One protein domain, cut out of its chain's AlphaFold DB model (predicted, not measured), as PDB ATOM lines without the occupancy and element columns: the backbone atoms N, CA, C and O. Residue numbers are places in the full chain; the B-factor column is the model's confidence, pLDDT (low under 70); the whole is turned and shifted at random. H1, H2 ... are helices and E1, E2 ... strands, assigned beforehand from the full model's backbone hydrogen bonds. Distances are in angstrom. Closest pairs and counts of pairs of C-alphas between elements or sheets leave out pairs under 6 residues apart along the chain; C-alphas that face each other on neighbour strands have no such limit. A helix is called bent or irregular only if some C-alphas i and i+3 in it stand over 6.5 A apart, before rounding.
ATOM      1  N   LEU A  21     -35.135  94.723 131.831       88.50
ATOM      2  CA  LEU A  21     -35.049  94.538 130.394       88.50
ATOM      3  C   LEU A  21     -35.115  95.896 129.707       88.50
ATOM      4  O   LEU A  21     -35.924  96.750 130.076       88.50
ATOM      5  N   TYR A  22     -34.278  96.064 128.697       89.12
ATOM      6  CA  TYR A  22     -34.100  97.316 127.983       89.12
ATOM      7  C   TYR A  22     -34.154  97.072 126.475       89.12
ATOM      8  O   TYR A  22     -33.574  96.108 125.960       89.12
ATOM      9  N   ASP A  23     -34.865  97.945 125.771       89.44
ATOM     10  CA  ASP A  23     -34.878  97.994 124.317       89.44
ATOM     11  C   ASP A  23     -34.003  99.152 123.826       89.44
ATOM     12  O   ASP A  23     -34.399 100.314 123.839       89.44
ATOM     13  N   ALA A  24     -32.808  98.814 123.344       87.88
ATOM     14  CA  ALA A  24     -31.856  99.773 122.797       87.88
ATOM     15  C   ALA A  24     -32.322 100.470 121.509       87.88
ATOM     16  O   ALA A  24     -31.687 101.446 121.118       87.88
ATOM     17  N   SER A  25     -33.369  99.979 120.834       86.56
ATOM     18  CA  SER A  25     -33.895 100.608 119.613       86.56
ATOM     19  C   SER A  25     -34.852 101.766 119.896       86.56
ATOM     20  O   SER A  25     -34.954 102.683 119.084       86.56
ATOM     21  N   SER A  26     -35.522 101.735 121.050       87.12
ATOM     22  CA  SER A  26     -36.449 102.771 121.512       87.12
ATOM     23  C   SER A  26     -35.940 103.534 122.741       87.12
ATOM     24  O   SER A  26     -36.624 104.431 123.227       87.12
ATOM     25  N   ASP A  27     -34.749 103.180 123.241       87.56
ATOM     26  CA  ASP A  27     -34.169 103.677 124.492       87.56
ATOM     27  C   ASP A  27     -35.141 103.561 125.689       87.56
ATOM     28  O   ASP A  27     -35.189 104.420 126.570       87.56
ATOM     29  N   ALA A  28     -35.917 102.472 125.737       88.44
ATOM     30  CA  ALA A  28     -36.987 102.281 126.713       88.44
ATOM     31  C   ALA A  28     -36.719 101.126 127.687       88.44
ATOM     32  O   ALA A  28     -36.267 100.037 127.313       88.44
ATOM     33  N   LEU A  29     -37.075 101.347 128.956       87.88
ATOM     34  CA  LEU A  29     -37.195 100.283 129.948       87.88
ATOM     35  C   LEU A  29     -38.507  99.528 129.727       87.88
ATOM     36  O   LEU A  29     -39.570 100.126 129.575       87.88
ATOM     37  N   LEU A  30     -38.423  98.200 129.715       85.62
ATOM     38  CA  LEU A  30     -39.573  97.328 129.498       85.62
ATOM     39  C   LEU A  30     -40.096  96.788 130.837       85.62
ATOM     40  O   LEU A  30     -40.848  97.447 131.547       85.62
ATOM     41  N   LYS A  31     -39.703  95.564 131.198       79.56
ATOM     42  CA  LYS A  31     -40.095  94.886 132.440       79.56
ATOM     43  C   LYS A  31     -38.860  94.535 133.258       79.56
ATOM     44  O   LYS A  31     -37.792  94.295 132.705       79.56
ATOM     45  N   CYS A  32     -39.023  94.440 134.572       74.62
ATOM     46  CA  CYS A  32     -37.956  94.001 135.462       74.62
ATOM     47  C   CYS A  32     -38.019  92.490 135.707       74.62
ATOM     48  O   CYS A  32     -39.074  91.952 136.059       74.62
ATOM     49  N   CYS A  33     -36.892  91.802 135.536       74.94
ATOM     50  CA  CYS A  33     -36.751  90.438 136.024       74.94
ATOM     51  C   CYS A  33     -36.553  90.473 137.540       74.94
ATOM     52  O   CYS A  33     -35.800  91.292 138.062       74.94
ATOM     53  N   ARG A  34     -37.175  89.547 138.276       69.81
ATOM     54  CA  ARG A  34     -36.897  89.430 139.714       69.81
ATOM     55  C   ARG A  34     -35.480  88.902 139.920       69.81
ATOM     56  O   ARG A  34     -35.221  87.726 139.667       69.81
ATOM     57  N   VAL A  35     -34.594  89.762 140.416       70.69
ATOM     58  CA  VAL A  35     -33.235  89.398 140.826       70.69
ATOM     59  C   VAL A  35     -33.268  88.920 142.273       70.69
ATOM     60  O   VAL A  35     -33.635  89.664 143.178       70.69
ATOM     61  N   LYS A  36     -32.900  87.656 142.504       65.62
ATOM     62  CA  LYS A  36     -32.957  87.048 143.848       65.62
ATOM     63  C   LYS A  36     -31.780  87.427 144.747       65.62
ATOM     64  O   LYS A  36     -31.911  87.361 145.967       65.62
ATOM     65  N   LYS A  37     -30.626  87.771 144.169       65.75
ATOM     66  CA  LYS A  37     -29.407  88.078 144.922       65.75
ATOM     67  C   LYS A  37     -28.503  89.028 144.138       65.75
ATOM     68  O   LYS A  37     -28.135  88.730 143.006       65.75
ATOM     69  N   LEU A  38     -28.133  90.139 144.772       66.06
ATOM     70  CA  LEU A  38     -27.036  90.995 144.329       66.06
ATOM     71  C   LEU A  38     -25.726  90.304 144.710       66.06
ATOM     72  O   LEU A  38     -25.554  89.920 145.868       66.06
ATOM     73  N   GLU A  39     -24.841  90.075 143.740       66.62
ATOM     74  CA  GLU A  39     -23.571  89.399 144.024       66.62
ATOM     75  C   GLU A  39     -22.507  90.384 144.506       66.62
ATOM     76  O   GLU A  39     -21.820  90.068 145.470       66.62
ATOM     77  N   ASN A  40     -22.401  91.573 143.898       82.12
ATOM     78  CA  ASN A  40     -21.343  92.529 144.223       82.12
ATOM     79  C   ASN A  40     -21.871  93.967 144.278       82.12
ATOM     80  O   ASN A  40     -22.266  94.528 143.258       82.12
ATOM     81  N   THR A  41     -21.801  94.564 145.467       88.50
ATOM     82  CA  THR A  41     -21.916  96.013 145.673       88.50
ATOM     83  C   THR A  41     -20.537  96.547 146.032       88.50
ATOM     84  O   THR A  41     -19.920  96.085 146.992       88.50
ATOM     85  N   GLN A  42     -20.054  97.526 145.272       91.56
ATOM     86  CA  GLN A  42     -18.777  98.189 145.506       91.56
ATOM     87  C   GLN A  42     -19.000  99.668 145.799       91.56
ATOM     88  O   GLN A  42     -19.478 100.417 144.950       91.56
ATOM     89  N   PHE A  43     -18.591 100.102 146.986       92.00
ATOM     90  CA  PHE A  43     -18.547 101.517 147.339       92.00
ATOM     91  C   PHE A  43     -17.206 102.113 146.930       92.00
ATOM     92  O   PHE A  43     -16.154 101.504 147.130       92.00
ATOM     93  N   HIS A  44     -17.252 103.299 146.349       90.62
ATOM     94  CA  HIS A  44     -16.084 104.076 145.949       90.62
ATOM     95  C   HIS A  44     -16.451 105.560 146.010       90.62
ATOM     96  O   HIS A  44     -17.571 105.909 146.372       90.62
ATOM     97  N   LYS A  45     -15.502 106.445 145.736       89.25
ATOM     98  CA  LYS A  45     -15.768 107.876 145.623       89.25
ATOM     99  C   LYS A  45     -14.996 108.381 144.425       89.25
ATOM    100  O   LYS A  45     -13.795 108.595 144.549       89.25
ATOM    101  N   ASP A  46     -15.688 108.594 143.318       90.06
ATOM    102  CA  ASP A  46     -15.096 109.260 142.166       90.06
ATOM    103  C   ASP A  46     -15.844 110.560 141.898       90.06
ATOM    104  O   ASP A  46     -17.067 110.642 141.996       90.06
ATOM    105  N   SER A  47     -15.081 111.608 141.608       91.25
ATOM    106  CA  SER A  47     -15.586 112.952 141.365       91.25
ATOM    107  C   SER A  47     -14.963 113.482 140.087       91.25
ATOM    108  O   SER A  47     -13.745 113.436 139.900       91.25
ATOM    109  N   ILE A  48     -15.804 113.999 139.205       92.25
ATOM    110  CA  ILE A  48     -15.397 114.734 138.015       92.25
ATOM    111  C   ILE A  48     -15.995 116.127 138.150       92.25
ATOM    112  O   ILE A  48     -17.174 116.288 138.457       92.25
ATOM    113  N   CYS A  49     -15.189 117.154 137.910       94.25
ATOM    114  CA  CYS A  49     -15.698 118.511 137.774       94.25
ATOM    115  C   CYS A  49     -15.042 119.184 136.575       94.25
ATOM    116  O   CYS A  49     -13.833 119.082 136.391       94.25
ATOM    117  N   GLN A  50     -15.821 119.814 135.710       94.75
ATOM    118  CA  GLN A  50     -15.335 120.414 134.475       94.75
ATOM    119  C   GLN A  50     -15.972 121.782 134.294       94.75
ATOM    120  O   GLN A  50     -17.137 121.985 134.632       94.75
ATOM    121  N   VAL A  51     -15.185 122.708 133.760       95.38
ATOM    122  CA  VAL A  51     -15.645 124.039 133.376       95.38
ATOM    123  C   VAL A  51     -15.563 124.118 131.860       95.38
ATOM    124  O   VAL A  51     -14.544 123.730 131.287       95.38
ATOM    125  N   PHE A  52     -16.628 124.592 131.219       94.81
ATOM    126  CA  PHE A  52     -16.653 124.843 129.780       94.81
ATOM    127  C   PHE A  52     -17.052 126.287 129.522       94.81
ATOM    128  O   PHE A  52     -17.910 126.828 130.218       94.81
ATOM    129  N   GLN A  53     -16.477 126.879 128.481       92.44
ATOM    130  CA  GLN A  53     -16.915 128.170 127.958       92.44
ATOM    131  C   GLN A  53     -17.837 127.983 126.755       92.44
ATOM    132  O   GLN A  53     -17.665 127.051 125.966       92.44
ATOM    133  N   GLY A  54     -18.773 128.910 126.551       90.75
ATOM    134  CA  GLY A  54     -19.689 128.878 125.410       90.75
ATOM    135  C   GLY A  54     -18.988 128.830 124.052       90.75
ATOM    136  O   GLY A  54     -19.454 128.116 123.165       90.75
ATOM    137  N   THR A  55     -17.822 129.466 123.922       89.19
ATOM    138  CA  THR A  55     -16.946 129.411 122.734       89.19
ATOM    139  C   THR A  55     -16.413 128.015 122.410       89.19
ATOM    140  O   THR A  55     -16.059 127.739 121.267       89.19
ATOM    141  N   GLN A  56     -16.310 127.133 123.406       88.12
ATOM    142  CA  GLN A  56     -15.761 125.785 123.246       88.12
ATOM    143  C   GLN A  56     -16.839 124.790 122.821       88.12
ATOM    144  O   GLN A  56     -16.580 123.887 122.028       88.12
ATOM    145  N   VAL A  57     -18.051 124.945 123.358       84.75
ATOM    146  CA  VAL A  57     -19.154 124.011 123.123       84.75
ATOM    147  C   VAL A  57     -20.079 124.456 121.993       84.75
ATOM    148  O   VAL A  57     -20.615 123.590 121.323       84.75
ATOM    149  N   ASN A  58     -20.190 125.739 121.636       79.56
ATOM    150  CA  ASN A  58     -20.984 126.279 120.507       79.56
ATOM    151  C   ASN A  58     -22.505 125.976 120.512       79.56
ATOM    152  O   ASN A  58     -23.279 126.753 119.962       79.56
ATOM    153  N   ASN A  59     -22.961 124.858 121.081       90.00
ATOM    154  CA  ASN A  59     -24.353 124.450 121.232       90.00
ATOM    155  C   ASN A  59     -24.495 123.401 122.358       90.00
ATOM    156  O   ASN A  59     -23.515 122.822 122.834       90.00
ATOM    157  N   VAL A  60     -25.740 123.125 122.754       93.44
ATOM    158  CA  VAL A  60     -26.069 122.169 123.826       93.44
ATOM    159  C   VAL A  60     -25.674 120.723 123.503       93.44
ATOM    160  O   VAL A  60     -25.296 119.982 124.404       93.44
ATOM    161  N   ILE A  61     -25.703 120.313 122.230       94.06
ATOM    162  CA  ILE A  61     -25.380 118.938 121.813       94.06
ATOM    163  C   ILE A  61     -23.907 118.631 122.053       94.06
ATOM    164  O   ILE A  61     -23.575 117.576 122.586       94.06
ATOM    165  N   HIS A  62     -23.014 119.548 121.691       92.81
ATOM    166  CA  HIS A  62     -21.586 119.382 121.940       92.81
ATOM    167  C   HIS A  62     -21.280 119.296 123.436       92.81
ATOM    168  O   HIS A  62     -20.443 118.488 123.830       92.81
ATOM    169  N   LEU A  63     -21.982 120.076 124.268       94.62
ATOM    170  CA  LEU A  63     -21.834 119.991 125.717       94.62
ATOM    171  C   LEU A  63     -22.284 118.626 126.246       94.62
ATOM    172  O   LEU A  63     -21.533 117.995 126.982       94.62
ATOM    173  N   LEU A  64     -23.450 118.128 125.816       94.38
ATOM    174  CA  LEU A  64     -23.927 116.795 126.203       94.38
ATOM    175  C   LEU A  64     -22.940 115.689 125.788       94.38
ATOM    176  O   LEU A  64     -22.644 114.796 126.583       94.38
ATOM    177  N   LYS A  65     -22.360 115.772 124.584       93.75
ATOM    178  CA  LYS A  65     -21.303 114.844 124.145       93.75
ATOM    179  C   LYS A  65     -20.052 114.938 125.019       93.75
ATOM    180  O   LYS A  65     -19.499 113.907 125.397       93.75
ATOM    181  N   ALA A  66     -19.624 116.150 125.381       92.44
ATOM    182  CA  ALA A  66     -18.461 116.363 126.247       92.44
ATOM    183  C   ALA A  66     -18.635 115.712 127.632       92.44
ATOM    184  O   ALA A  66     -17.667 115.202 128.196       92.44
ATOM    185  N   ILE A  67     -19.872 115.638 128.136       92.19
ATOM    186  CA  ILE A  67     -20.222 114.951 129.392       92.19
ATOM    187  C   ILE A  67     -20.700 113.498 129.187       92.19
ATOM    188  O   ILE A  67     -21.332 112.906 130.068       92.19
ATOM    189  N   LYS A  68     -20.328 112.887 128.054       91.56
ATOM    190  CA  LYS A  68     -20.512 111.462 127.728       91.56
ATOM    191  C   LYS A  68     -21.964 111.020 127.511       91.56
ATOM    192  O   LYS A  68     -22.316 109.900 127.874       91.56
ATOM    193  N   PHE A  69     -22.804 111.865 126.922       92.19
ATOM    194  CA  PHE A  69     -24.001 111.368 126.241       92.19
ATOM    195  C   PHE A  69     -23.582 110.778 124.894       92.19
ATOM    196  O   PHE A  69     -22.954 111.464 124.085       92.19
ATOM    197  N   ASP A  70     -23.897 109.504 124.673       91.38
ATOM    198  CA  ASP A  70     -23.608 108.833 123.411       91.38
ATOM    199  C   ASP A  70     -24.555 109.296 122.291       91.38
ATOM    200  O   ASP A  70     -25.649 109.810 122.537       91.38
ATOM    201  N   ASP A  71     -24.121 109.119 121.041       92.94
ATOM    202  CA  ASP A  71     -24.858 109.604 119.871       92.94
ATOM    203  C   ASP A  71     -26.243 108.960 119.727       92.94
ATOM    204  O   ASP A  71     -27.182 109.637 119.306       92.94
ATOM    205  N   ALA A  72     -26.392 107.682 120.097       91.94
ATOM    206  CA  ALA A  72     -27.667 106.981 119.987       91.94
ATOM    207  C   ALA A  72     -28.674 107.524 121.008       91.94
ATOM    208  O   ALA A  72     -29.794 107.868 120.639       91.94
ATOM    209  N   LEU A  73     -28.255 107.709 122.261       91.00
ATOM    210  CA  LEU A  73     -29.095 108.319 123.290       91.00
ATOM    211  C   LEU A  73     -29.496 109.755 122.923       91.00
ATOM    212  O   LEU A  73     -30.659 110.132 123.069       91.00
ATOM    213  N   LEU A  74     -28.553 110.559 122.423       94.00
ATOM    214  CA  LEU A  74     -28.843 111.921 121.968       94.00
ATOM    215  C   LEU A  74     -29.872 111.935 120.842       94.00
ATOM    216  O   LEU A  74     -30.782 112.762 120.860       94.00
ATOM    217  N   GLN A  75     -29.750 111.019 119.884       94.00
ATOM    218  CA  GLN A  75     -30.719 110.878 118.808       94.00
ATOM    219  C   GLN A  75     -32.110 110.520 119.352       94.00
ATOM    220  O   GLN A  75     -33.088 111.152 118.958       94.00
ATOM    221  N   SER A  76     -32.206 109.580 120.290       93.44
ATOM    222  CA  SER A  76     -33.479 109.186 120.908       93.44
ATOM    223  C   SER A  76     -34.139 110.320 121.694       93.44
ATOM    224  O   SER A  76     -35.357 110.497 121.618       93.44
ATOM    225  N   ILE A  77     -33.349 111.146 122.387       93.25
ATOM    226  CA  ILE A  77     -33.829 112.369 123.053       93.25
ATOM    227  C   ILE A  77     -34.354 113.376 122.019       93.25
ATOM    228  O   ILE A  77     -35.465 113.885 122.155       93.25
ATOM    229  N   LEU A  78     -33.577 113.647 120.965       92.94
ATOM    230  CA  LEU A  78     -33.924 114.608 119.909       92.94
ATOM    231  C   LEU A  78     -35.177 114.211 119.119       92.94
ATOM    232  O   LEU A  78     -35.949 115.079 118.717       92.94
ATOM    233  N   LEU A  79     -35.380 112.912 118.898       93.69
ATOM    234  CA  LEU A  79     -36.561 112.365 118.223       93.69
ATOM    235  C   LEU A  79     -37.778 112.231 119.152       93.69
ATOM    236  O   LEU A  79     -38.842 111.815 118.696       93.69
ATOM    237  N   GLY A  80     -37.643 112.569 120.439       91.19
ATOM    238  CA  GLY A  80     -38.726 112.483 121.420       91.19
ATOM    239  C   GLY A  80     -39.112 111.054 121.809       91.19
ATOM    240  O   GLY A  80     -40.205 110.849 122.333       91.19
ATOM    241  N   MET A  81     -38.241 110.072 121.561       91.00
ATOM    242  CA  MET A  81     -38.440 108.683 122.004       91.00
ATOM    243  C   MET A  81     -38.283 108.568 123.521       91.00
ATOM    244  O   MET A  81     -39.022 107.842 124.179       91.00
ATOM    245  N   VAL A  82     -37.355 109.352 124.074       89.56
ATOM    246  CA  VAL A  82     -37.117 109.477 125.510       89.56
ATOM    247  C   VAL A  82     -37.499 110.879 125.954       89.56
ATOM    248  O   VAL A  82     -37.077 111.872 125.359       89.56
ATOM    249  N   ARG A  83     -38.253 110.977 127.050       89.56
ATOM    250  CA  ARG A  83     -38.513 112.262 127.697       89.56
ATOM    251  C   ARG A  83     -37.225 112.781 128.359       89.56
ATOM    252  O   ARG A  83     -36.716 112.103 129.248       89.56
ATOM    253  N   PRO A  84     -36.739 113.988 128.015       89.88
ATOM    254  CA  PRO A  84     -35.592 114.573 128.698       89.88
ATOM    255  C   PRO A  84     -35.873 114.760 130.195       89.88
ATOM    256  O   PRO A  84     -36.928 115.272 130.581       89.88
ATOM    257  N   PHE A  85     -34.914 114.366 131.025       88.25
ATOM    258  CA  PHE A  85     -34.916 114.543 132.474       88.25
ATOM    259  C   PHE A  85     -33.515 114.901 132.999       88.25
ATOM    260  O   PHE A  85     -32.493 114.538 132.407       88.25
ATOM    261  N   GLY A  86     -33.460 115.649 134.104       90.38
ATOM    262  CA  GLY A  86     -32.211 116.109 134.710       90.38
ATOM    263  C   GLY A  86     -31.317 116.841 133.712       90.38
ATOM    264  O   GLY A  86     -31.797 117.737 133.012       90.38
ATOM    265  N   ILE A  87     -30.050 116.433 133.596       92.69
ATOM    266  CA  ILE A  87     -29.078 117.050 132.675       92.69
ATOM    267  C   ILE A  87     -29.494 116.961 131.207       92.69
ATOM    268  O   ILE A  87     -29.278 117.912 130.459       92.69
ATOM    269  N   SER A  88     -30.152 115.880 130.784       92.19
ATOM    270  CA  SER A  88     -30.616 115.763 129.393       92.19
ATOM    271  C   SER A  88     -31.650 116.833 129.013       92.19
ATOM    272  O   SER A  88     -31.784 117.172 127.839       92.19
ATOM    273  N   SER A  89     -32.313 117.452 130.000       93.88
ATOM    274  CA  SER A  89     -33.224 118.586 129.790       93.88
ATOM    275  C   SER A  89     -32.523 119.842 129.275       93.88
ATOM    276  O   SER A  89     -33.209 120.748 128.803       93.88
ATOM    277  N   LEU A  90     -31.183 119.890 129.301       94.88
ATOM    278  CA  LEU A  90     -30.391 120.928 128.639       94.88
ATOM    279  C   LEU A  90     -30.763 121.064 127.155       94.88
ATOM    280  O   LEU A  90     -30.640 122.151 126.603       94.88
ATOM    281  N   ILE A  91     -31.276 120.011 126.508       94.44
ATOM    282  CA  ILE A  91     -31.750 120.103 125.122       94.44
ATOM    283  C   ILE A  91     -32.844 121.162 124.918       94.44
ATOM    284  O   ILE A  91     -32.984 121.713 123.830       94.44
ATOM    285  N   ASN A  92     -33.588 121.478 125.980       94.19
ATOM    286  CA  ASN A  92     -34.641 122.488 125.986       94.19
ATOM    287  C   ASN A  92     -34.128 123.879 126.396       94.19
ATOM    288  O   ASN A  92     -34.925 124.808 126.528       94.19
ATOM    289  N   TYR A  93     -32.821 124.038 126.635       94.06
ATOM    290  CA  TYR A  93     -32.219 125.328 126.947       94.06
ATOM    291  C   TYR A  93     -32.292 126.239 125.720       94.06
ATOM    292  O   TYR A  93     -31.705 125.961 124.676       94.06
ATOM    293  N   ASN A  94     -33.056 127.321 125.847       91.00
ATOM    294  CA  ASN A  94     -33.460 128.179 124.734       91.00
ATOM    295  C   ASN A  94     -32.713 129.519 124.681       91.00
ATOM    296  O   ASN A  94     -32.994 130.337 123.803       91.00
ATOM    297  N   GLN A  95     -31.783 129.764 125.604       91.06
ATOM    298  CA  GLN A  95     -30.978 130.976 125.581       91.06
ATOM    299  C   GLN A  95     -29.723 130.786 124.708       91.06
ATOM    300  O   GLN A  95     -29.207 129.670 124.594       91.06
ATOM    301  N   PRO A  96     -29.200 131.863 124.095       89.81
ATOM    302  CA  PRO A  96     -27.978 131.790 123.301       89.81
ATOM    303  C   PRO A  96     -26.772 131.338 124.132       89.81
ATOM    304  O   PRO A  96     -26.545 131.850 125.225       89.81
ATOM    305  N   ILE A  97     -25.966 130.437 123.569       92.25
ATOM    306  CA  ILE A  97     -24.650 130.070 124.102       92.25
ATOM    307  C   ILE A  97     -23.605 130.928 123.385       92.25
ATOM    308  O   ILE A  97     -23.488 130.874 122.163       92.25
ATOM    309  N   ASN A  98     -22.874 131.745 124.141       91.00
ATOM    310  CA  ASN A  98     -21.880 132.697 123.633       91.00
ATOM    311  C   ASN A  98     -20.683 132.831 124.597       91.00
ATOM    312  O   ASN A  98     -20.601 132.126 125.601       91.00
ATOM    313  N   ASP A  99     -19.775 133.763 124.323       90.06
ATOM    314  CA  ASP A  99     -18.544 134.020 125.091       90.06
ATOM    315  C   ASP A  99     -18.771 134.415 126.562       90.06
ATOM    316  O   ASP A  99     -17.849 134.372 127.377       90.06
ATOM    317  N   ASN A 100     -19.998 134.792 126.921       90.69
ATOM    318  CA  ASN A 100     -20.390 135.090 128.295       90.69
ATOM    319  C   ASN A 100     -21.116 133.916 128.974       90.69
ATOM    320  O   ASN A 100     -21.647 134.076 130.072       90.69
ATOM    321  N   THR A 101     -21.185 132.752 128.322       92.94
ATOM    322  CA  THR A 101     -21.850 131.556 128.850       92.94
ATOM    323  C   THR A 101     -20.839 130.609 129.491       92.94
ATOM    324  O   THR A 101     -20.020 129.984 128.820       92.94
ATOM    325  N   HIS A 102     -20.930 130.551 130.813       94.12
ATOM    326  CA  HIS A 102     -20.338 129.642 131.790       94.12
ATOM    327  C   HIS A 102     -20.998 128.267 131.825       94.12
ATOM    328  O   HIS A 102     -22.214 128.220 131.980       94.12
ATOM    329  N   PHE A 103     -20.252 127.164 131.823       95.56
ATOM    330  CA  PHE A 103     -20.776 125.870 132.261       95.56
ATOM    331  C   PHE A 103     -19.910 125.289 133.367       95.56
ATOM    332  O   PHE A 103     -18.702 125.150 133.194       95.56
ATOM    333  N   LEU A 104     -20.532 124.898 134.479       96.12
ATOM    334  CA  LEU A 104     -19.899 124.112 135.535       96.12
ATOM    335  C   LEU A 104     -20.602 122.762 135.614       96.12
ATOM    336  O   LEU A 104     -21.761 122.679 136.016       96.12
ATOM    337  N   TYR A 105     -19.894 121.711 135.231       96.06
ATOM    338  CA  TYR A 105     -20.358 120.339 135.327       96.06
ATOM    339  C   TYR A 105     -19.686 119.646 136.505       96.06
ATOM    340  O   TYR A 105     -18.467 119.712 136.659       96.06
ATOM    341  N   HIS A 106     -20.464 118.946 137.314       95.00
ATOM    342  CA  HIS A 106     -19.973 118.118 138.399       95.00
ATOM    343  C   HIS A 106     -20.696 116.772 138.390       95.00
ATOM    344  O   HIS A 106     -21.920 116.725 138.359       95.00
ATOM    345  N   SER A 107     -19.930 115.687 138.423       93.56
ATOM    346  CA  SER A 107     -20.407 114.315 138.568       93.56
ATOM    347  C   SER A 107     -19.734 113.690 139.774       93.56
ATOM    348  O   SER A 107     -18.524 113.841 139.954       93.56
ATOM    349  N   TYR A 108     -20.509 112.984 140.580       92.56
ATOM    350  CA  TYR A 108     -20.021 112.244 141.728       92.56
ATOM    351  C   TYR A 108     -20.617 110.845 141.701       92.56
ATOM    352  O   TYR A 108     -21.837 110.706 141.663       92.56
ATOM    353  N   THR A 109     -19.778 109.814 141.761       92.38
ATOM    354  CA  THR A 109     -20.203 108.414 141.854       92.38
ATOM    355  C   THR A 109     -19.754 107.816 143.179       92.38
ATOM    356  O   THR A 109     -18.639 108.057 143.652       92.38
ATOM    357  N   CYS A 110     -20.645 107.048 143.805       92.88
ATOM    358  CA  CYS A 110     -20.434 106.543 145.164       92.88
ATOM    359  C   CYS A 110     -20.594 105.027 145.316       92.88
ATOM    360  O   CYS A 110     -20.113 104.429 146.286       92.88
ATOM    361  N   ARG A 111     -21.298 104.380 144.386       93.19
ATOM    362  CA  ARG A 111     -21.630 102.958 144.481       93.19
ATOM    363  C   ARG A 111     -21.789 102.365 143.095       93.19
ATOM    364  O   ARG A 111     -22.435 102.962 142.251       93.19
ATOM    365  N   THR A 112     -21.283 101.158 142.896       93.50
ATOM    366  CA  THR A 112     -21.615 100.329 141.736       93.50
ATOM    367  C   THR A 112     -22.228  99.028 142.222       93.50
ATOM    368  O   THR A 112     -21.616  98.331 143.033       93.50
ATOM    369  N   ASP A 113     -23.405  98.685 141.711       91.44
ATOM    370  CA  ASP A 113     -24.010  97.370 141.907       91.44
ATOM    371  C   ASP A 113     -23.886  96.561 140.614       91.44
ATOM    372  O   ASP A 113     -24.152  97.071 139.526       91.44
ATOM    373  N   LYS A 114     -23.495  95.288 140.725       90.50
ATOM    374  CA  LYS A 114     -23.347  94.378 139.581       90.50
ATOM    375  C   LYS A 114     -24.135  93.090 139.775       90.50
ATOM    376  O   LYS A 114     -24.144  92.484 140.851       90.50
ATOM    377  N   LEU A 115     -24.735  92.634 138.684       86.38
ATOM    378  CA  LEU A 115     -25.375  91.339 138.531       86.38
ATOM    379  C   LEU A 115     -24.490  90.444 137.659       86.38
ATOM    380  O   LEU A 115     -24.304  90.701 136.472       86.38
ATOM    381  N   SER A 116     -23.969  89.359 138.230       77.12
ATOM    382  CA  SER A 116     -23.218  88.370 137.455       77.12
ATOM    383  C   SER A 116     -24.162  87.530 136.606       77.12
ATOM    384  O   SER A 116     -24.936  86.717 137.121       77.12
ATOM    385  N   VAL A 117     -24.059  87.681 135.291       71.81
ATOM    386  CA  VAL A 117     -24.841  86.910 134.327       71.81
ATOM    387  C   VAL A 117     -23.913  85.913 133.640       71.81
ATOM    388  O   VAL A 117     -23.191  86.257 132.712       71.81
ATOM    389  N   THR A 118     -23.905  84.665 134.110       67.94
ATOM    390  CA  THR A 118     -23.309  83.537 133.373       67.94
ATOM    391  C   THR A 118     -24.421  82.626 132.866       67.94
ATOM    392  O   THR A 118     -25.470  82.529 133.503       67.94
ATOM    393  N   ALA A 119     -24.204  81.938 131.738       61.81
ATOM    394  CA  ALA A 119     -25.204  81.044 131.138       61.81
ATOM    395  C   ALA A 119     -25.766  80.012 132.141       61.81
ATOM    396  O   ALA A 119     -26.960  79.729 132.137       61.81
ATOM    397  N   GLU A 120     -24.929  79.525 133.062       58.16
ATOM    398  CA  GLU A 120     -25.320  78.602 134.136       58.16
ATOM    399  C   GLU A 120     -26.148  79.272 135.252       58.16
ATOM    400  O   GLU A 120     -27.033  78.643 135.835       58.16
ATOM    401  N   LYS A 121     -25.897  80.556 135.543       58.69
ATOM    402  CA  LYS A 121     -26.546  81.309 136.628       58.69
ATOM    403  C   LYS A 121     -27.836  82.017 136.213       58.69
ATOM    404  O   LYS A 121     -28.632  82.335 137.096       58.69
ATOM    405  N   ILE A 122     -28.081  82.245 134.917       63.34
ATOM    406  CA  ILE A 122     -29.310  82.905 134.426       63.34
ATOM    407  C   ILE A 122     -30.554  82.178 134.950       63.34
ATOM    408  O   ILE A 122     -31.392  82.800 135.593       63.34
ATOM    409  N   ASN A 123     -30.621  80.854 134.786       58.91
ATOM    410  CA  ASN A 123     -31.777  80.056 135.217       58.91
ATOM    411  C   ASN A 123     -31.941  79.984 136.747       58.91
ATOM    412  O   ASN A 123     -33.026  79.681 137.241       58.91
ATOM    413  N   GLN A 124     -30.875  80.247 137.511       60.75
ATOM    414  CA  GLN A 124     -30.893  80.185 138.975       60.75
ATOM    415  C   GLN A 124     -31.256  81.539 139.607       60.75
ATOM    416  O   GLN A 124     -32.013  81.593 140.582       60.75
ATOM    417  N   ASN A 125     -30.756  82.634 139.024       62.03
ATOM    418  CA  ASN A 125     -30.803  83.974 139.613       62.03
ATOM    419  C   ASN A 125     -31.844  84.903 138.980       62.03
ATOM    420  O   ASN A 125     -32.189  85.913 139.599       62.03
ATOM    421  N   ILE A 126     -32.342  84.575 137.782       65.31
ATOM    422  CA  ILE A 126     -33.205  85.443 136.977       65.31
ATOM    423  C   ILE A 126     -34.436  84.654 136.533       65.31
ATOM    424  O   ILE A 126     -34.342  83.600 135.912       65.31
ATOM    425  N   SER A 127     -35.620  85.167 136.855       65.81
ATOM    426  CA  SER A 127     -36.876  84.658 136.299       65.81
ATOM    427  C   SER A 127     -37.329  85.590 135.183       65.81
ATOM    428  O   SER A 127     -37.724  86.726 135.453       65.81
ATOM    429  N   LEU A 128     -37.225  85.114 133.943       67.00
ATOM    430  CA  LEU A 128     -37.619  85.867 132.758       67.00
ATOM    431  C   LEU A 128     -39.154  85.950 132.649       67.00
ATOM    432  O   LEU A 128     -39.835  84.953 132.906       67.00
ATOM    433  N   PRO A 129     -39.717  87.107 132.262       67.19
ATOM    434  CA  PRO A 129     -41.126  87.209 131.900       67.19
ATOM    435  C   PRO A 129     -41.459  86.309 130.702       67.19
ATOM    436  O   PRO A 129     -40.645  86.158 129.795       67.19
ATOM    437  N   SER A 130     -42.674  85.760 130.664       64.62
ATOM    438  CA  SER A 130     -43.172  84.957 129.535       64.62
ATOM    439  C   SER A 130     -43.332  85.761 128.237       64.62
ATOM    440  O   SER A 130     -43.222  85.194 127.156       64.62
ATOM    441  N   ASP A 131     -43.526  87.080 128.348       64.44
ATOM    442  CA  ASP A 131     -43.656  88.005 127.219       64.44
ATOM    443  C   ASP A 131     -42.394  88.872 127.112       64.44
ATOM    444  O   ASP A 131     -42.318  89.962 127.684       64.44
ATOM    445  N   LEU A 132     -41.384  88.352 126.416       65.19
ATOM    446  CA  LEU A 132     -40.077  88.988 126.185       65.19
ATOM    447  C   LEU A 132     -40.002  89.773 124.868       65.19
ATOM    448  O   LEU A 132     -38.918  90.186 124.456       65.19
ATOM    449  N   ASN A 133     -41.134  89.955 124.191       63.41
ATOM    450  CA  ASN A 133     -41.166  90.540 122.859       63.41
ATOM    451  C   ASN A 133     -40.566  91.956 122.912       63.41
ATOM    452  O   ASN A 133     -41.155  92.848 123.518       63.41
ATOM    453  N   ASN A 134     -39.398  92.121 122.280       79.38
ATOM    454  CA  ASN A 134     -38.650  93.365 122.030       79.38
ATOM    455  C   ASN A 134     -37.512  93.721 123.007       79.38
ATOM    456  O   ASN A 134     -36.804  94.693 122.758       79.38
ATOM    457  N   ALA A 135     -37.258  92.946 124.067       84.62
ATOM    458  CA  ALA A 135     -36.072  93.187 124.898       84.62
ATOM    459  C   ALA A 135     -34.791  92.833 124.126       84.62
ATOM    460  O   ALA A 135     -34.613  91.688 123.712       84.62
ATOM    461  N   THR A 136     -33.885  93.798 123.955       88.06
ATOM    462  CA  THR A 136     -32.588  93.566 123.293       88.06
ATOM    463  C   THR A 136     -31.449  93.411 124.294       88.06
ATOM    464  O   THR A 136     -30.464  92.739 123.998       88.06
ATOM    465  N   HIS A 137     -31.583  93.999 125.485       88.50
ATOM    466  CA  HIS A 137     -30.573  93.983 126.539       88.50
ATOM    467  C   HIS A 137     -31.209  93.823 127.925       88.50
ATOM    468  O   HIS A 137     -32.424  93.929 128.109       88.50
ATOM    469  N   MET A 138     -30.357  93.596 128.922       88.19
ATOM    470  CA  MET A 138     -30.712  93.588 130.336       88.19
ATOM    471  C   MET A 138     -29.679  94.402 131.111       88.19
ATOM    472  O   MET A 138     -28.485  94.304 130.830       88.19
ATOM    473  N   ILE A 139     -30.122  95.173 132.101       90.19
ATOM    474  CA  ILE A 139     -29.237  95.947 132.974       90.19
ATOM    475  C   ILE A 139     -28.513  94.990 133.922       90.19
ATOM    476  O   ILE A 139     -29.130  94.362 134.788       90.19
ATOM    477  N   THR A 140     -27.198  94.874 133.761       89.81
ATOM    478  CA  THR A 140     -26.342  94.004 134.583       89.81
ATOM    479  C   THR A 140     -25.430  94.769 135.526       89.81
ATOM    480  O   THR A 140     -24.819  94.171 136.404       89.81
ATOM    481  N   GLU A 141     -25.312  96.076 135.356       91.38
ATOM    482  CA  GLU A 141     -24.473  96.942 136.172       91.38
ATOM    483  C   GLU A 141     -25.173  98.285 136.314       91.38
ATOM    484  O   GLU A 141     -25.816  98.729 135.367       91.38
ATOM    485  N   ILE A 142     -25.090  98.862 137.511       92.00
ATOM    486  CA  ILE A 142     -25.592 100.196 137.813       92.00
ATOM    487  C   ILE A 142     -24.532 100.974 138.594       92.00
ATOM    488  O   ILE A 142     -24.105 100.525 139.659       92.00
ATOM    489  N   ILE A 143     -24.166 102.166 138.130       93.31
ATOM    490  CA  ILE A 143     -23.304 103.129 138.821       93.31
ATOM    491  C   ILE A 143     -24.171 104.247 139.401       93.31
ATOM    492  O   ILE A 143     -24.748 105.060 138.681       93.31
ATOM    493  N   TYR A 144     -24.241 104.304 140.722       92.38
ATOM    494  CA  TYR A 144     -24.994 105.305 141.456       92.38
ATOM    495  C   TYR A 144     -24.166 106.546 141.751       92.38
ATOM    496  O   TYR A 144     -22.981 106.469 142.102       92.38
ATOM    497  N   GLY A 145     -24.835 107.688 141.685       92.81
ATOM    498  CA  GLY A 145     -24.220 108.979 141.907       92.81
ATOM    499  C   GLY A 145     -25.195 110.131 141.734       92.81
ATOM    500  O   GLY A 145     -26.410 109.947 141.739       92.81
ATOM    501  N   PHE A 146     -24.654 111.321 141.536       91.94
ATOM    502  CA  PHE A 146     -25.413 112.470 141.072       91.94
ATOM    503  C   PHE A 146     -24.594 113.257 140.058       91.94
ATOM    504  O   PHE A 146     -23.363 113.214 140.058       91.94
ATOM    505  N   GLU A 147     -25.293 114.024 139.232       93.00
ATOM    506  CA  GLU A 147     -24.685 115.046 138.398       93.00
ATOM    507  C   GLU A 147     -25.424 116.365 138.510       93.00
ATOM    508  O   GLU A 147     -26.643 116.410 138.682       93.00
ATOM    509  N   ILE A 148     -24.653 117.437 138.381       94.75
ATOM    510  CA  ILE A 148     -25.115 118.814 138.351       94.75
ATOM    511  C   ILE A 148     -24.432 119.499 137.172       94.75
ATOM    512  O   ILE A 148     -23.218 119.407 136.995       94.75
ATOM    513  N   LEU A 149     -25.219 120.210 136.376       96.31
ATOM    514  CA  LEU A 149     -24.751 121.117 135.346       96.31
ATOM    515  C   LEU A 149     -25.358 122.494 135.604       96.31
ATOM    516  O   LEU A 149     -26.570 122.678 135.495       96.31
ATOM    517  N   CYS A 150     -24.505 123.463 135.905       96.06
ATOM    518  CA  CYS A 150     -24.887 124.865 135.990       96.06
ATOM    519  C   CYS A 150     -24.560 125.554 134.666       96.06
ATOM    520  O   CYS A 150     -23.415 125.505 134.218       96.06
ATOM    521  N   VAL A 151     -25.546 126.223 134.077       95.81
ATOM    522  CA  VAL A 151     -25.376 127.171 132.975       95.81
ATOM    523  C   VAL A 151     -25.419 128.571 133.566       95.81
ATOM    524  O   VAL A 151     -26.404 128.937 134.201       95.81
ATOM    525  N   ILE A 152     -24.345 129.332 133.399       94.69
ATOM    526  CA  ILE A 152     -24.118 130.616 134.062       94.69
ATOM    527  C   ILE A 152     -23.942 131.671 132.979       94.69
ATOM    528  O   ILE A 152     -22.924 131.681 132.289       94.69
ATOM    529  N   GLN A 153     -24.908 132.567 132.819       91.06
ATOM    530  CA  GLN A 153     -24.765 133.701 131.915       91.06
ATOM    531  C   GLN A 153     -24.228 134.909 132.667       91.06
ATOM    532  O   GLN A 153     -24.735 135.306 133.715       91.06
ATOM    533  N   VAL A 154     -23.172 135.491 132.115       88.56
ATOM    534  CA  VAL A 154     -22.493 136.637 132.700       88.56
ATOM    535  C   VAL A 154     -22.871 137.908 131.928       88.56
ATOM    536  O   VAL A 154     -22.777 137.929 130.702       88.56
ATOM    537  N   PRO A 155     -23.248 139.013 132.592       80.75
ATOM    538  CA  PRO A 155     -23.698 140.216 131.888       80.75
ATOM    539  C   PRO A 155     -22.596 140.930 131.088       80.75
ATOM    540  O   PRO A 155     -22.901 141.653 130.139       80.75
ATOM    541  N   THR A 156     -21.313 140.770 131.445       78.81
ATOM    542  CA  THR A 156     -20.203 141.458 130.761       78.81
ATOM    543  C   THR A 156     -18.947 140.598 130.598       78.81
ATOM    544  O   THR A 156     -18.561 139.838 131.485       78.81
ATOM    545  N   THR A 157     -18.219 140.806 129.499       73.50
ATOM    546  CA  THR A 157     -16.982 140.068 129.180       73.50
ATOM    547  C   THR A 157     -15.866 140.257 130.213       73.50
ATOM    548  O   THR A 157     -15.084 139.343 130.451       73.50
ATOM    549  N   LYS A 158     -15.792 141.417 130.884       74.06
ATOM    550  CA  LYS A 158     -14.807 141.654 131.958       74.06
ATOM    551  C   LYS A 158     -15.056 140.780 133.187       74.06
ATOM    552  O   LYS A 158     -14.102 140.352 133.830       74.06
ATOM    553  N   PHE A 159     -16.322 140.531 133.505       79.50
ATOM    554  CA  PHE A 159     -16.706 139.650 134.605       79.50
ATOM    555  C   PHE A 159     -16.524 138.172 134.223       79.50
ATOM    556  O   PHE A 159     -16.228 137.350 135.083       79.50
ATOM    557  N   SER A 160     -16.587 137.858 132.923       81.88
ATOM    558  CA  SER A 160     -16.409 136.510 132.366       81.88
ATOM    559  C   SER A 160     -15.091 135.847 132.801       81.88
ATOM    560  O   SER A 160     -15.116 134.736 133.321       81.88
ATOM    561  N   VAL A 161     -13.955 136.551 132.697       84.94
ATOM    562  CA  VAL A 161     -12.632 136.015 133.097       84.94
ATOM    563  C   VAL A 161     -12.561 135.741 134.603       84.94
ATOM    564  O   VAL A 161     -12.046 134.716 135.037       84.94
ATOM    565  N   GLN A 162     -13.112 136.643 135.419       86.06
ATOM    566  CA  GLN A 162     -13.100 136.478 136.876       86.06
ATOM    567  C   GLN A 162     -13.969 135.298 137.318       86.06
ATOM    568  O   GLN A 162     -13.602 134.567 138.237       86.06
ATOM    569  N   ILE A 163     -15.115 135.115 136.658       89.69
ATOM    570  CA  ILE A 163     -15.998 133.976 136.895       89.69
ATOM    571  C   ILE A 163     -15.340 132.680 136.448       89.69
ATOM    572  O   ILE A 163     -15.399 131.706 137.187       89.69
ATOM    573  N   GLU A 164     -14.653 132.655 135.311       89.31
ATOM    574  CA  GLU A 164     -13.905 131.472 134.886       89.31
ATOM    575  C   GLU A 164     -12.854 131.050 135.926       89.31
ATOM    576  O   GLU A 164     -12.799 129.879 136.307       89.31
ATOM    577  N   ASP A 165     -12.058 131.992 136.440       90.38
ATOM    578  CA  ASP A 165     -11.073 131.717 137.494       90.38
ATOM    579  C   ASP A 165     -11.735 131.159 138.764       90.38
ATOM    580  O   ASP A 165     -11.258 130.179 139.353       90.38
ATOM    581  N   LEU A 166     -12.868 131.746 139.165       92.88
ATOM    582  CA  LEU A 166     -13.658 131.289 140.304       92.88
ATOM    583  C   LEU A 166     -14.202 129.871 140.086       92.88
ATOM    584  O   LEU A 166     -14.019 129.005 140.944       92.88
ATOM    585  N   LEU A 167     -14.819 129.598 138.935       94.06
ATOM    586  CA  LEU A 167     -15.358 128.282 138.587       94.06
ATOM    587  C   LEU A 167     -14.253 127.226 138.516       94.06
ATOM    588  O   LEU A 167     -14.431 126.118 139.018       94.06
ATOM    589  N   ASN A 168     -13.083 127.570 137.976       92.88
ATOM    590  CA  ASN A 168     -11.924 126.680 137.948       92.88
ATOM    591  C   ASN A 168     -11.414 126.356 139.357       92.88
ATOM    592  O   ASN A 168     -11.025 125.218 139.635       92.88
ATOM    593  N   ARG A 169     -11.430 127.329 140.275       92.44
ATOM    594  CA  ARG A 169     -11.081 127.087 141.679       92.44
ATOM    595  C   ARG A 169     -12.115 126.204 142.374       92.44
ATOM    596  O   ARG A 169     -11.716 125.262 143.061       92.44
ATOM    597  N   ILE A 170     -13.409 126.471 142.180       92.62
ATOM    598  CA  ILE A 170     -14.505 125.636 142.695       92.62
ATOM    599  C   ILE A 170     -14.345 124.201 142.180       92.62
ATOM    600  O   ILE A 170     -14.332 123.265 142.975       92.62
ATOM    601  N   SER A 171     -14.119 124.035 140.876       92.88
ATOM    602  CA  SER A 171     -13.917 122.733 140.236       92.88
ATOM    603  C   SER A 171     -12.757 121.959 140.861       92.88
ATOM    604  O   SER A 171     -12.920 120.806 141.264       92.88
ATOM    605  N   LYS A 172     -11.606 122.614 141.070       90.38
ATOM    606  CA  LYS A 172     -10.460 121.996 141.757       90.38
ATOM    607  C   LYS A 172     -10.797 121.559 143.183       90.38
ATOM    608  O   LYS A 172     -10.340 120.497 143.603       90.38
ATOM    609  N   GLN A 173     -11.572 122.340 143.937       90.25
ATOM    610  CA  GLN A 173     -11.966 121.957 145.298       90.25
ATOM    611  C   GLN A 173     -12.929 120.764 145.301       90.25
ATOM    612  O   GLN A 173     -12.711 119.828 146.065       90.25
ATOM    613  N   LEU A 174     -13.924 120.753 144.410       88.25
ATOM    614  CA  LEU A 174     -14.892 119.654 144.284       88.25
ATOM    615  C   LEU A 174     -14.254 118.337 143.810       88.25
ATOM    616  O   LEU A 174     -14.743 117.258 144.140       88.25
ATOM    617  N   GLN A 175     -13.153 118.400 143.056       86.06
ATOM    618  CA  GLN A 175     -12.392 117.208 142.666       86.06
ATOM    619  C   GLN A 175     -11.497 116.662 143.787       86.06
ATOM    620  O   GLN A 175     -11.271 115.459 143.861       86.06
ATOM    621  N   SER A 176     -10.930 117.541 144.618       80.12
ATOM    622  CA  SER A 176      -9.817 117.191 145.514       80.12
ATOM    623  C   SER A 176     -10.191 117.058 146.988       80.12
ATOM    624  O   SER A 176      -9.348 116.639 147.785       80.12
ATOM    625  N   SER A 177     -11.406 117.442 147.391       64.31
ATOM    626  CA  SER A 177     -11.724 117.620 148.806       64.31
ATOM    627  C   SER A 177     -12.935 116.829 149.284       64.31
ATOM    628  O   SER A 177     -14.038 116.999 148.788       64.31
ATOM    629  N   ASP A 178     -12.743 116.087 150.379       69.06
ATOM    630  CA  ASP A 178     -13.821 115.706 151.303       69.06
ATOM    631  C   ASP A 178     -14.267 116.898 152.188       69.06
ATOM    632  O   ASP A 178     -15.103 116.743 153.080       69.06
ATOM    633  N   LYS A 179     -13.672 118.091 152.016       74.38
ATOM    634  CA  LYS A 179     -13.989 119.285 152.809       74.38
ATOM    635  C   LYS A 179     -15.039 120.144 152.101       74.38
ATOM    636  O   LYS A 179     -15.035 120.218 150.874       74.38
ATOM    637  N   PRO A 180     -15.888 120.848 152.868       79.12
ATOM    638  CA  PRO A 180     -16.851 121.777 152.296       79.12
ATOM    639  C   PRO A 180     -16.150 122.878 151.493       79.12
ATOM    640  O   PRO A 180     -15.066 123.339 151.874       79.12
ATOM    641  N   LEU A 181     -16.802 123.299 150.406       84.81
ATOM    642  CA  LEU A 181     -16.395 124.429 149.577       84.81
ATOM    643  C   LEU A 181     -16.172 125.660 150.463       84.81
ATOM    644  O   LEU A 181     -17.051 126.042 151.236       84.81
ATOM    645  N   LYS A 182     -14.992 126.274 150.352       86.75
ATOM    646  CA  LYS A 182     -14.680 127.527 151.049       86.75
ATOM    647  C   LYS A 182     -14.551 128.651 150.040       86.75
ATOM    648  O   LYS A 182     -13.628 128.658 149.218       86.75
ATOM    649  N   LEU A 183     -15.478 129.590 150.126       88.56
ATOM    650  CA  LEU A 183     -15.465 130.830 149.373       88.56
ATOM    651  C   LEU A 183     -14.915 131.943 150.266       88.56
ATOM    652  O   LEU A 183     -15.075 131.915 151.484       88.56
ATOM    653  N   THR A 184     -14.199 132.882 149.663       90.75
ATOM    654  CA  THR A 184     -13.876 134.159 150.304       90.75
ATOM    655  C   THR A 184     -15.053 135.121 150.151       90.75
ATOM    656  O   THR A 184     -15.820 134.992 149.199       90.75
ATOM    657  N   ASP A 185     -15.155 136.136 151.011       90.94
ATOM    658  CA  ASP A 185     -16.230 137.144 150.946       90.94
ATOM    659  C   ASP A 185     -16.349 137.792 149.554       90.94
ATOM    660  O   ASP A 185     -17.441 138.066 149.060       90.94
ATOM    661  N   LYS A 186     -15.208 137.994 148.880       88.81
ATOM    662  CA  LYS A 186     -15.163 138.517 147.509       88.81
ATOM    663  C   LYS A 186     -15.831 137.569 146.512       88.81
ATOM    664  O   LYS A 186     -16.520 138.021 145.606       88.81
ATOM    665  N   GLU A 187     -15.601 136.272 146.651       89.69
ATOM    666  CA  GLU A 187     -16.127 135.254 145.739       89.69
ATOM    667  C   GLU A 187     -17.603 134.977 145.998       89.69
ATOM    668  O   GLU A 187     -18.357 134.768 145.053       89.69
ATOM    669  N   GLU A 188     -18.032 135.035 147.261       89.44
ATOM    670  CA  GLU A 188     -19.456 135.034 147.601       89.44
ATOM    671  C   GLU A 188     -20.160 136.240 146.983       89.44
ATOM    672  O   GLU A 188     -21.216 136.085 146.373       89.44
ATOM    673  N   HIS A 189     -19.555 137.429 147.063       86.88
ATOM    674  CA  HIS A 189     -20.094 138.615 146.405       86.88
ATOM    675  C   HIS A 189     -20.202 138.425 144.885       86.88
ATOM    676  O   HIS A 189     -21.262 138.680 144.325       86.88
ATOM    677  N   GLN A 190     -19.164 137.884 144.236       86.25
ATOM    678  CA  GLN A 190     -19.184 137.590 142.797       86.25
ATOM    679  C   GLN A 190     -20.278 136.585 142.407       86.25
ATOM    680  O   GLN A 190     -20.920 136.758 141.377       86.25
ATOM    681  N   ILE A 191     -20.507 135.541 143.210       86.50
ATOM    682  CA  ILE A 191     -21.586 134.570 142.961       86.50
ATOM    683  C   ILE A 191     -22.955 135.227 143.124       86.50
ATOM    684  O   ILE A 191     -23.845 134.974 142.321       86.50
ATOM    685  N   ASN A 192     -23.118 136.092 144.124       85.38
ATOM    686  CA  ASN A 192     -24.376 136.802 144.362       85.38
ATOM    687  C   ASN A 192     -24.709 137.823 143.263       85.38
ATOM    688  O   ASN A 192     -25.871 138.193 143.110       85.38
ATOM    689  N   GLU A 193     -23.717 138.271 142.493       84.81
ATOM    690  CA  GLU A 193     -23.919 139.113 141.309       84.81
ATOM    691  C   GLU A 193     -24.358 138.316 140.065       84.81
ATOM    692  O   GLU A 193     -24.754 138.917 139.065       84.81
ATOM    693  N   LEU A 194     -24.323 136.976 140.101       85.44
ATOM    694  CA  LEU A 194     -24.822 136.143 139.005       85.44
ATOM    695  C   LEU A 194     -26.355 136.160 138.993       85.44
ATOM    696  O   LEU A 194     -27.005 135.512 139.809       85.44
ATOM    697  N   SER A 195     -26.940 136.890 138.044       73.06
ATOM    698  CA  SER A 195     -28.395 136.979 137.872       73.06
ATOM    699  C   SER A 195     -28.998 135.776 137.146       73.06
ATOM    700  O   SER A 195     -30.152 135.431 137.389       73.06
ATOM    701  N   ASP A 196     -28.225 135.132 136.271       86.75
ATOM    702  CA  ASP A 196     -28.744 134.189 135.282       86.75
ATOM    703  C   ASP A 196     -28.038 132.834 135.387       86.75
ATOM    704  O   ASP A 196     -27.142 132.494 134.609       86.75
ATOM    705  N   VAL A 197     -28.452 132.049 136.385       92.06
ATOM    706  CA  VAL A 197     -27.974 130.678 136.600       92.06
ATOM    707  C   VAL A 197     -29.119 129.692 136.407       92.06
ATOM    708  O   VAL A 197     -30.101 129.699 137.144       92.06
ATOM    709  N   THR A 198     -28.977 128.802 135.427       94.81
ATOM    710  CA  THR A 198     -29.878 127.660 135.225       94.81
ATOM    711  C   THR A 198     -29.187 126.389 135.695       94.81
ATOM    712  O   THR A 198     -28.050 126.126 135.308       94.81
ATOM    713  N   ILE A 199     -29.863 125.585 136.516       94.81
ATOM    714  CA  ILE A 199     -29.295 124.356 137.080       94.81
ATOM    715  C   ILE A 199     -30.068 123.152 136.554       94.81
ATOM    716  O   ILE A 199     -31.289 123.077 136.689       94.81
ATOM    717  N   PHE A 200     -29.338 122.189 136.006       94.62
ATOM    718  CA  PHE A 200     -29.842 120.867 135.666       94.62
ATOM    719  C   PHE A 200     -29.178 119.843 136.577       94.62
ATOM    720  O   PHE A 200     -27.955 119.817 136.684       94.62
ATOM    721  N   ALA A 201     -29.964 118.993 137.227       92.06
ATOM    722  CA  ALA A 201     -29.438 117.981 138.133       92.06
ATOM    723  C   ALA A 201     -30.155 116.647 137.947       92.06
ATOM    724  O   ALA A 201     -31.347 116.610 137.635       92.06
ATOM    725  N   SER A 202     -29.428 115.557 138.148       87.62
ATOM    726  CA  SER A 202     -29.970 114.199 138.149       87.62
ATOM    727  C   SER A 202     -29.297 113.368 139.225       87.62
ATOM    728  O   SER A 202     -28.073 113.368 139.336       87.62
ATOM    729  N   GLU A 203     -30.095 112.609 139.967       81.75
ATOM    730  CA  GLU A 203     -29.605 111.449 140.704       81.75
ATOM    731  C   GLU A 203     -29.442 110.309 139.701       81.75
ATOM    732  O   GLU A 203     -30.351 110.003 138.929       81.75
ATOM    733  N   ILE A 204     -28.244 109.747 139.636       67.31
ATOM    734  CA  ILE A 204     -27.827 108.873 138.548       67.31
ATOM    735  C   ILE A 204     -27.741 107.432 139.006       67.31
ATOM    736  O   ILE A 204     -27.330 107.137 140.123       67.31
ATOM    737  N   THR A 205     -28.120 106.561 138.075       60.84
ATOM    738  CA  THR A 205     -28.132 105.100 138.126       60.84
ATOM    739  C   THR A 205     -27.636 104.621 136.743       60.84
ATOM    740  O   THR A 205     -28.465 104.248 135.932       60.84
ATOM    741  N   ILE A 206     -26.340 104.763 136.392       56.81
ATOM    742  CA  ILE A 206     -25.772 104.445 135.042       56.81
ATOM    743  C   ILE A 206     -25.735 102.946 134.790       56.81
ATOM    744  O   ILE A 206     -25.016 102.290 135.567       56.81
TER     745      ILE A 206
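What this domain is: This is residues 21 to 206 of the 206 residues of the protein "Hypothetical protein" of Rotaria sordida (UniProt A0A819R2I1). Picture a long, arched wall of four antiparallel strands, E3 - E4 - E5 - E6 in order across it, with the long helix H6 packed along one face toward one end and H4 on the opposite face, where H2 packs on H4 and H1 and H3 lie near H2. At the other end of the wall is a smaller, looser part made of the hairpin E1 and E2, the helix H5 and the unnamed residues 126 to 140. The printed part has 186 residues, with seven named helices and six named strands in the order E1 E2 E3 H1 H2 H3 H4 E4 H5 E5 H6 H7 E6, and its class is mixed, helices and strands. The whole is loose, with a radius of gyration of the C-alphas of 20.3 A, and flat in outline, spanning 63 by 39 by 21 A.

Where its parts are: Find C-alpha 21 at (-35.049, 94.538, 130.394); there E1 begins, residues 21 to 23, and E2 follows at residues 28 to 32. From C-alpha 40 at (-21.343, 92.529, 144.223), E3 runs through residues 40 to 53 over 39.4 A and bends by 56 degrees at residue 43. Next come four helices: H1, residues 54 to 57, H2, residues 60 to 66, H3, residues 71 to 78, and H4, residues 86 to 92. E4, residues 101 to 114, covers 38.7 A and bends by 57 degrees at residue 111. H5, residues 119 to 125, is irregular, but only just: C-alphas 120 and 123 are 6.7 A apart. E5, residues 141 to 153, covers 37.0 A and bends by 51 degrees at residue 144. Then read H6, residues 157 to 176, 29.0 A long, and H7, residues 185 to 192. E6, residues 196 to 205, covers 29.2 A and ends at C-alpha 205, (-28.132, 105.100, 138.126).

How they stand to each other: Start with the twisted sheet, whose edge strands are E3 and E6. Between E3 and E4, look for N 48 and O 107, 2.8 A apart and within hydrogen-bond range; between E4 and E5, for N 106 and O 148, 2.8 A; between E5 and E6, for N 149 and O 200, 2.8 A. H6 is on the sheet over E3 and E4 at a height of 8.7 A and runs along the strands; its closest C-alphas to E3 are those of Ser 171 and Cys 49, 5.2 A. On the opposite face, H4 lies over E6 at a height of 8.0 A; the closest C-alphas are those of Gly 86 and Ser 202, 4.5 A. H2 and H4 touch at a steep tilt of 39 degrees, opposite ways, with the C-alphas of Val 60 and Ile 91 closest at 6.2 A. H1 and H2 only graze the sheet, and H3, H5 and H7 are not on it. H7 is close to H6 but not clearly touching, with the C-alphas of Glu 187 and Leu 166 7.2 A apart. In the hairpin of E1 and E2, antiparallel, N 30 and O 21 are 2.9 A apart, and residues 21 to 22 also pair with residues 137 to 138. In H2, H3 and H7 every O i to N i+4 pair is within hydrogen-bond range; in H6 it is 14 of 16, in H5 1 of 3 beside 2 of 4 O i to N i+3 pairs, and in H4 0 of 3 beside 4 of 4, while H1 is too short for an O i to N i+4 pair.

The domain as a whole: The two C-alphas farthest apart, those of Asn 123 and Lys 158, are 64.0 A apart. The printed part has no cut, and the link from H5 to E5, residues 126 to 140, is long. The mean pLDDT of the printed part is 85.8; look for values under 70 at residue 34, residues 36 to 39, 118 to 133, 177 to 178 and 204 to 206.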